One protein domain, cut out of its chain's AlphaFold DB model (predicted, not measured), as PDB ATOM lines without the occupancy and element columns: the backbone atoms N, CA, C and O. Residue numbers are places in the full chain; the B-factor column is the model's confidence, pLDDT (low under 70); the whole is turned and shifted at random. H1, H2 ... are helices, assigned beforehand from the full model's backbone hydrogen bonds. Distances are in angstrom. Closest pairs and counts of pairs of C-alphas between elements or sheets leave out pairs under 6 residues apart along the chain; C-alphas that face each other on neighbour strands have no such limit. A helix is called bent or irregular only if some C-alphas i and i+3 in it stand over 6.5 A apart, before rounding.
ATOM      1  N   TYR A  94     328.740 298.360 405.533       76.12
ATOM      2  CA  TYR A  94     329.645 298.515 404.405       76.12
ATOM      3  C   TYR A  94     330.273 297.174 403.983       76.12
ATOM      4  O   TYR A  94     330.186 296.794 402.809       76.12
ATOM      5  N   ARG A  95     330.866 296.419 404.919       73.69
ATOM      6  CA  ARG A  95     331.545 295.144 404.603       73.69
ATOM      7  C   ARG A  95     330.576 293.981 404.443       73.69
ATOM      8  O   ARG A  95     330.804 293.119 403.585       73.69
ATOM      9  N   ILE A  96     329.543 293.944 405.286       78.19
ATOM     10  CA  ILE A  96     328.642 292.792 405.433       78.19
ATOM     11  C   ILE A  96     327.344 292.982 404.632       78.19
ATOM     12  O   ILE A  96     326.726 291.997 404.248       78.19
ATOM     13  N   GLY A  97     326.945 294.220 404.330       88.06
ATOM     14  CA  GLY A  97     325.706 294.513 403.605       88.06
ATOM     15  C   GLY A  97     325.945 294.906 402.150       88.06
ATOM     16  O   GLY A  97     325.871 294.082 401.236       88.06
ATOM     17  N   ASN A  98     326.225 296.188 401.940       91.31
ATOM     18  CA  ASN A  98     326.126 296.832 400.632       91.31
ATOM     19  C   ASN A  98     327.055 296.196 399.592       91.31
ATOM     20  O   ASN A  98     326.603 295.854 398.501       91.31
ATOM     21  N   ARG A  99     328.327 295.942 399.934       93.38
ATOM     22  CA  ARG A  99     329.287 295.309 399.011       93.38
ATOM     23  C   ARG A  99     328.819 293.936 398.526       93.38
ATOM     24  O   ARG A  99     328.920 293.628 397.341       93.38
ATOM     25  N   GLN A 100     328.302 293.110 399.439       92.81
ATOM     26  CA  GLN A 100     327.794 291.782 399.094       92.81
ATOM     27  C   GLN A 100     326.558 291.887 398.199       92.81
ATOM     28  O   GLN A 100     326.450 291.150 397.222       92.81
ATOM     29  N   ALA A 101     325.660 292.830 398.494       93.75
ATOM     30  CA  ALA A 101     324.466 293.065 397.693       93.75
ATOM     31  C   ALA A 101     324.806 293.480 396.253       93.75
ATOM     32  O   ALA A 101     324.219 292.927 395.323       93.75
ATOM     33  N   PHE A 102     325.782 294.377 396.061       94.56
ATOM     34  CA  PHE A 102     326.267 294.744 394.726       94.56
ATOM     35  C   PHE A 102     326.820 293.538 393.970       94.56
ATOM     36  O   PHE A 102     326.373 293.266 392.860       94.56
ATOM     37  N   ASN A 103     327.710 292.757 394.586       94.31
ATOM     38  CA  ASN A 103     328.307 291.593 393.924       94.31
ATOM     39  C   ASN A 103     327.260 290.532 393.550       94.31
ATOM     40  O   ASN A 103     327.309 289.969 392.459       94.31
ATOM     41  N   ILE A 104     326.267 290.297 394.414       94.81
ATOM     42  CA  ILE A 104     325.139 289.405 394.106       94.81
ATOM     43  C   ILE A 104     324.286 289.977 392.965       94.81
ATOM     44  O   ILE A 104     323.801 289.222 392.122       94.81
ATOM     45  N   ALA A 105     324.069 291.293 392.929       95.75
ATOM     46  CA  ALA A 105     323.327 291.935 391.850       95.75
ATOM     47  C   ALA A 105     324.072 291.830 390.509       95.75
ATOM     48  O   ALA A 105     323.444 291.504 389.507       95.75
ATOM     49  N   PHE A 106     325.393 292.020 390.499       95.56
ATOM     50  CA  PHE A 106     326.222 291.852 389.305       95.56
ATOM     51  C   PHE A 106     326.116 290.435 388.739       95.56
ATOM     52  O   PHE A 106     325.786 290.282 387.566       95.56
ATOM     53  N   GLN A 107     326.247 289.412 389.587       94.88
ATOM     54  CA  GLN A 107     326.050 288.013 389.183       94.88
ATOM     55  C   GLN A 107     324.653 287.763 388.596       94.88
ATOM     56  O   GLN A 107     324.499 287.118 387.565       94.88
ATOM     57  N   LYS A 108     323.601 288.313 389.216       95.50
ATOM     58  CA  LYS A 108     322.222 288.163 388.709       95.50
ATOM     59  C   LYS A 108     321.991 288.834 387.356       95.50
ATOM     60  O   LYS A 108     321.084 288.424 386.638       95.50
ATOM     61  N   LEU A 109     322.768 289.862 387.035       94.06
ATOM     62  CA  LEU A 109     322.713 290.578 385.762       94.06
ATOM     63  C   LEU A 109     323.653 289.978 384.702       94.06
ATOM     64  O   LEU A 109     323.748 290.530 383.610       94.06
ATOM     65  N   GLY A 110     324.345 288.872 385.004       93.00
ATOM     66  CA  GLY A 110     325.342 288.269 384.113       93.00
ATOM     67  C   GLY A 110     326.632 289.087 384.000       93.00
ATOM     68  O   GLY A 110     327.409 288.901 383.068       93.00
ATOM     69  N   LEU A 111     326.873 290.007 384.937       92.00
ATOM     70  CA  LEU A 111     328.102 290.790 385.043       92.00
ATOM     71  C   LEU A 111     329.107 290.042 385.926       92.00
ATOM     72  O   LEU A 111     329.604 290.580 386.912       92.00
ATOM     73  N   ASP A 112     329.399 288.788 385.588       84.12
ATOM     74  CA  ASP A 112     330.173 287.874 386.441       84.12
ATOM     75  C   ASP A 112     331.625 288.335 386.658       84.12
ATOM     76  O   ASP A 112     332.260 287.991 387.656       84.12
ATOM     77  N   CYS A 113     332.145 289.170 385.753       84.75
ATOM     78  CA  CYS A 113     333.449 289.819 385.885       84.75
ATOM     79  C   CYS A 113     333.436 291.012 386.857       84.75
ATOM     80  O   CYS A 113     334.497 291.460 387.298       84.75
ATOM     81  N   ALA A 114     332.262 291.547 387.199       90.94
ATOM     82  CA  ALA A 114     332.131 292.628 388.161       90.94
ATOM     83  C   ALA A 114     332.044 292.054 389.580       90.94
ATOM     84  O   ALA A 114     330.998 291.603 390.043       90.94
ATOM     85  N   ASN A 115     333.171 292.092 390.290       92.81
ATOM     86  CA  ASN A 115     333.255 291.717 391.697       92.81
ATOM     87  C   ASN A 115     334.020 292.791 392.469       92.81
ATOM     88  O   ASN A 115     335.245 292.897 392.386       92.81
ATOM     89  N   TRP A 116     333.294 293.590 393.245       93.44
ATOM     90  CA  TRP A 116     333.897 294.610 394.087       93.44
ATOM     91  C   TRP A 116     334.529 293.965 395.320       93.44
ATOM     92  O   TRP A 116     333.862 293.538 396.275       93.44
ATOM     93  N   THR A 117     335.857 293.903 395.295       93.44
ATOM     94  CA  THR A 117     336.667 293.600 396.473       93.44
ATOM     95  C   THR A 117     336.570 294.750 397.480       93.44
ATOM     96  O   THR A 117     336.155 295.863 397.152       93.44
ATOM     97  N   GLU A 118     336.929 294.489 398.737       91.75
ATOM     98  CA  GLU A 118     336.922 295.508 399.793       91.75
ATOM     99  C   GLU A 118     337.664 296.814 399.422       91.75
ATOM    100  O   GLU A 118     337.057 297.876 399.590       91.75
ATOM    101  N   PRO A 119     338.900 296.789 398.871       92.94
ATOM    102  CA  PRO A 119     339.593 298.017 398.478       92.94
ATOM    103  C   PRO A 119     338.920 298.747 397.306       92.94
ATOM    104  O   PRO A 119     338.859 299.974 397.326       92.94
ATOM    105  N   VAL A 120     338.366 298.024 396.323       92.88
ATOM    106  CA  VAL A 120     337.659 298.631 395.178       92.88
ATOM    107  C   VAL A 120     336.397 299.350 395.645       92.88
ATOM    108  O   VAL A 120     336.175 300.507 395.300       92.88
ATOM    109  N   TYR A 121     335.592 298.696 396.485       92.75
ATOM    110  CA  TYR A 121     334.375 299.297 397.028       92.75
ATOM    111  C   TYR A 121     334.691 300.540 397.887       92.75
ATOM    112  O   TYR A 121     333.947 301.522 397.838       92.75
ATOM    113  N   LEU A 122     335.825 300.541 398.611       91.94
ATOM    114  CA  LEU A 122     336.216 301.652 399.491       91.94
ATOM    115  C   LEU A 122     336.611 302.862 398.653       91.94
ATOM    116  O   LEU A 122     336.212 303.986 398.955       91.94
ATOM    117  N   ASP A 123     337.391 302.620 397.605       93.50
ATOM    118  CA  ASP A 123     337.838 303.647 396.678       93.50
ATOM    119  C   ASP A 123     336.659 304.267 395.914       93.50
ATOM    120  O   ASP A 123     336.507 305.490 395.900       93.50
ATOM    121  N   LEU A 124     335.754 303.438 395.383       93.44
ATOM    122  CA  LEU A 124     334.535 303.900 394.716       93.44
ATOM    123  C   LEU A 124     333.674 304.761 395.644       93.44
ATOM    124  O   LEU A 124     333.249 305.844 395.246       93.44
ATOM    125  N   ARG A 125     333.463 304.322 396.890       91.19
ATOM    126  CA  ARG A 125     332.644 305.049 397.870       91.19
ATOM    127  C   ARG A 125     333.263 306.397 398.240       91.19
ATOM    128  O   ARG A 125     332.546 307.381 398.403       91.19
ATOM    129  N   ARG A 126     334.592 306.454 398.372       92.12
ATOM    130  CA  ARG A 126     335.321 307.707 398.631       92.12
ATOM    131  C   ARG A 126     335.194 308.668 397.452       92.12
ATOM    132  O   ARG A 126     334.865 309.831 397.659       92.12
ATOM    133  N   LYS A 127     335.400 308.179 396.227       93.19
ATOM    134  CA  LYS A 127     335.307 308.981 394.996       93.19
ATOM    135  C   LYS A 127     333.887 309.466 394.706       93.19
ATOM    136  O   LYS A 127     333.720 310.556 394.169       93.19
ATOM    137  N   SER A 128     332.874 308.684 395.069       92.56
ATOM    138  CA  SER A 128     331.469 309.047 394.873       92.56
ATOM    139  C   SER A 128     330.877 309.893 396.004       92.56
ATOM    140  O   SER A 128     329.717 310.288 395.907       92.56
ATOM    141  N   ALA A 129     331.635 310.160 397.075       91.62
ATOM    142  CA  ALA A 129     331.125 310.744 398.319       91.62
ATOM    143  C   ALA A 129     329.933 309.959 398.916       91.62
ATOM    144  O   ALA A 129     329.028 310.537 399.511       91.62
ATOM    145  N   GLY A 130     329.937 308.632 398.757       88.00
ATOM    146  CA  GLY A 130     328.892 307.743 399.269       88.00
ATOM    147  C   GLY A 130     327.668 307.571 398.368       88.00
ATOM    148  O   GLY A 130     326.816 306.761 398.708       88.00
ATOM    149  N   ASP A 131     327.591 308.264 397.232       91.44
ATOM    150  CA  ASP A 131     326.498 308.130 396.259       91.44
ATOM    151  C   ASP A 131     326.625 306.809 395.488       91.44
ATOM    152  O   ASP A 131     327.609 306.599 394.770       91.44
ATOM    153  N   GLU A 132     325.656 305.906 395.649       91.81
ATOM    154  CA  GLU A 132     325.710 304.566 395.063       91.81
ATOM    155  C   GLU A 132     325.573 304.554 393.534       91.81
ATOM    156  O   GLU A 132     326.200 303.726 392.867       91.81
ATOM    157  N   GLU A 133     324.789 305.468 392.961       92.81
ATOM    158  CA  GLU A 133     324.627 305.574 391.509       92.81
ATOM    159  C   GLU A 133     325.941 306.037 390.878       92.81
ATOM    160  O   GLU A 133     326.443 305.431 389.925       92.81
ATOM    161  N   ARG A 134     326.578 307.042 391.487       92.81
ATOM    162  CA  ARG A 134     327.908 307.499 391.070       92.81
ATOM    163  C   ARG A 134     328.970 306.416 391.211       92.81
ATOM    164  O   ARG A 134     329.872 306.379 390.381       92.81
ATOM    165  N   MET A 135     328.885 305.521 392.199       93.94
ATOM    166  CA  MET A 135     329.814 304.379 392.292       93.94
ATOM    167  C   MET A 135     329.712 303.466 391.070       93.94
ATOM    168  O   MET A 135     330.741 303.048 390.539       93.94
ATOM    169  N   LEU A 136     328.491 303.178 390.610       93.38
ATOM    170  CA  LEU A 136     328.266 302.366 389.411       93.38
ATOM    171  C   LEU A 136     328.804 303.073 388.166       93.38
ATOM    172  O   LEU A 136     329.547 302.463 387.398       93.38
ATOM    173  N   ILE A 137     328.500 304.364 388.007       92.12
ATOM    174  CA  ILE A 137     329.003 305.185 386.896       92.12
ATOM    175  C   ILE A 137     330.537 305.174 386.880       92.12
ATOM    176  O   ILE A 137     331.137 304.892 385.847       92.12
ATOM    177  N   LEU A 138     331.183 305.429 388.021       91.94
ATOM    178  CA  LEU A 138     332.643 305.429 388.135       91.94
ATOM    179  C   LEU A 138     333.244 304.066 387.788       91.94
ATOM    180  O   LEU A 138     334.243 304.007 387.079       91.94
ATOM    181  N   TYR A 139     332.645 302.978 388.267       91.81
ATOM    182  CA  TYR A 139     333.158 301.638 388.018       91.81
ATOM    183  C   TYR A 139     333.031 301.230 386.547       91.81
ATOM    184  O   TYR A 139     334.011 300.797 385.946       91.81
ATOM    185  N   PHE A 140     331.853 301.391 385.943       89.25
ATOM    186  CA  PHE A 140     331.622 300.930 384.572       89.25
ATOM    187  C   PHE A 140     332.231 301.857 383.516       89.25
ATOM    188  O   PHE A 140     332.726 301.356 382.506       89.25
ATOM    189  N   ASN A 141     332.310 303.167 383.769       84.75
ATOM    190  CA  ASN A 141     332.956 304.099 382.840       84.75
ATOM    191  C   ASN A 141     334.482 303.944 382.807       84.75
ATOM    192  O   ASN A 141     335.101 304.286 381.803       84.75
ATOM    193  N   GLN A 142     335.108 303.417 383.867       65.00
ATOM    194  CA  GLN A 142     336.537 303.085 383.828       65.00
ATOM    195  C   GLN A 142     336.844 301.834 382.993       65.00
ATOM    196  O   GLN A 142     337.971 301.684 382.533       65.00
ATOM    197  N   VAL A 143     335.861 300.961 382.759       54.97
ATOM    198  CA  VAL A 143     336.042 299.704 382.010       54.97
ATOM    199  C   VAL A 143     335.736 299.871 380.510       54.97
ATOM    200  O   VAL A 143     336.124 299.026 379.715       54.97
ATOM    201  N   SER A 144     335.108 300.975 380.082       45.72
ATOM    202  CA  SER A 144     334.711 301.202 378.674       45.72
ATOM    203  C   SER A 144     335.819 301.758 377.756       45.72
ATOM    204  O   SER A 144     335.525 302.165 376.636       45.72
TER     205      SER A 144
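What this domain is: This is residues 94 to 144 of the 146 residues of an uncharacterized protein of Manihot esculenta (UniProt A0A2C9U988). The longest helix, H1, makes one side of this small domain, and the link of residues 109 to 117 folds back beside it to a crosswise pair, H2 and H3, which pack on each other nearly at right angles. H2 meets H1 near H1's first residues, while H3 heads away from H2 and keeps clear of H1, so that the centres of the three helices make a triangle. The printed part has 51 residues, with three named helices in the order H1, H2, H3, no named strand, and the class all helix. The whole is compact, with a radius of gyration of the C-alphas of 10.2 A and spans of 29 by 27 by 17 A.

How they stand to each other: H1, residues 94 to 108, only just touches H2, residues 118 to 127, with 3 pairs of C-alphas within 8 A. H1 touches H2 with residues 95 to 99 alone, and the closest C-alphas of the two are those of Arg 99 and Tyr 121, 6.8 A apart. The lines of H1 and H2 stand at 82 degrees, about perpendicular, though the line of H1 is a rough one. H2 touches H3, residues 132 to 143, with 6 pairs of C-alphas within 8 A. The closest C-alphas of these two are those of Leu 124 and Met 135, 5.3 A apart. H2 and H3 are about perpendicular, but only just, at 72 degrees. H1 and H3 are apart. In H2 every O i to N i+4 pair is within hydrogen-bond range, while H1 has 8 of 11 and H3 has 7 of 8.

Where its parts are: H1 begins at C-alpha 94, at (329.645, 298.515, 404.405), and ends at C-alpha 108, at (322.222, 288.163, 388.709), a length of 20.2 A. It is irregular, but only just: C-alphas 96 and 99 are 6.9 A apart. H2 begins at Glu 118 and ends at Lys 127, 14.4 A from first to last C-alpha. H3 begins at Glu 132 and measures 17.3 A from its first C-alpha to its last, that of Val 143, at (336.042, 299.704, 382.010).

The domain as a whole: The two C-alphas farthest apart are those of Ile 96 and Ser 144, at 28.7 A. The printed part has no cut. The link from H1 to H2 has 9 residues and is short, and the link from H2 to H3 has 4 residues and is tight. The mean pLDDT of the printed part is 89.0. Residues 142 to 144, of which 142 and 143 belong to H3, are under 70.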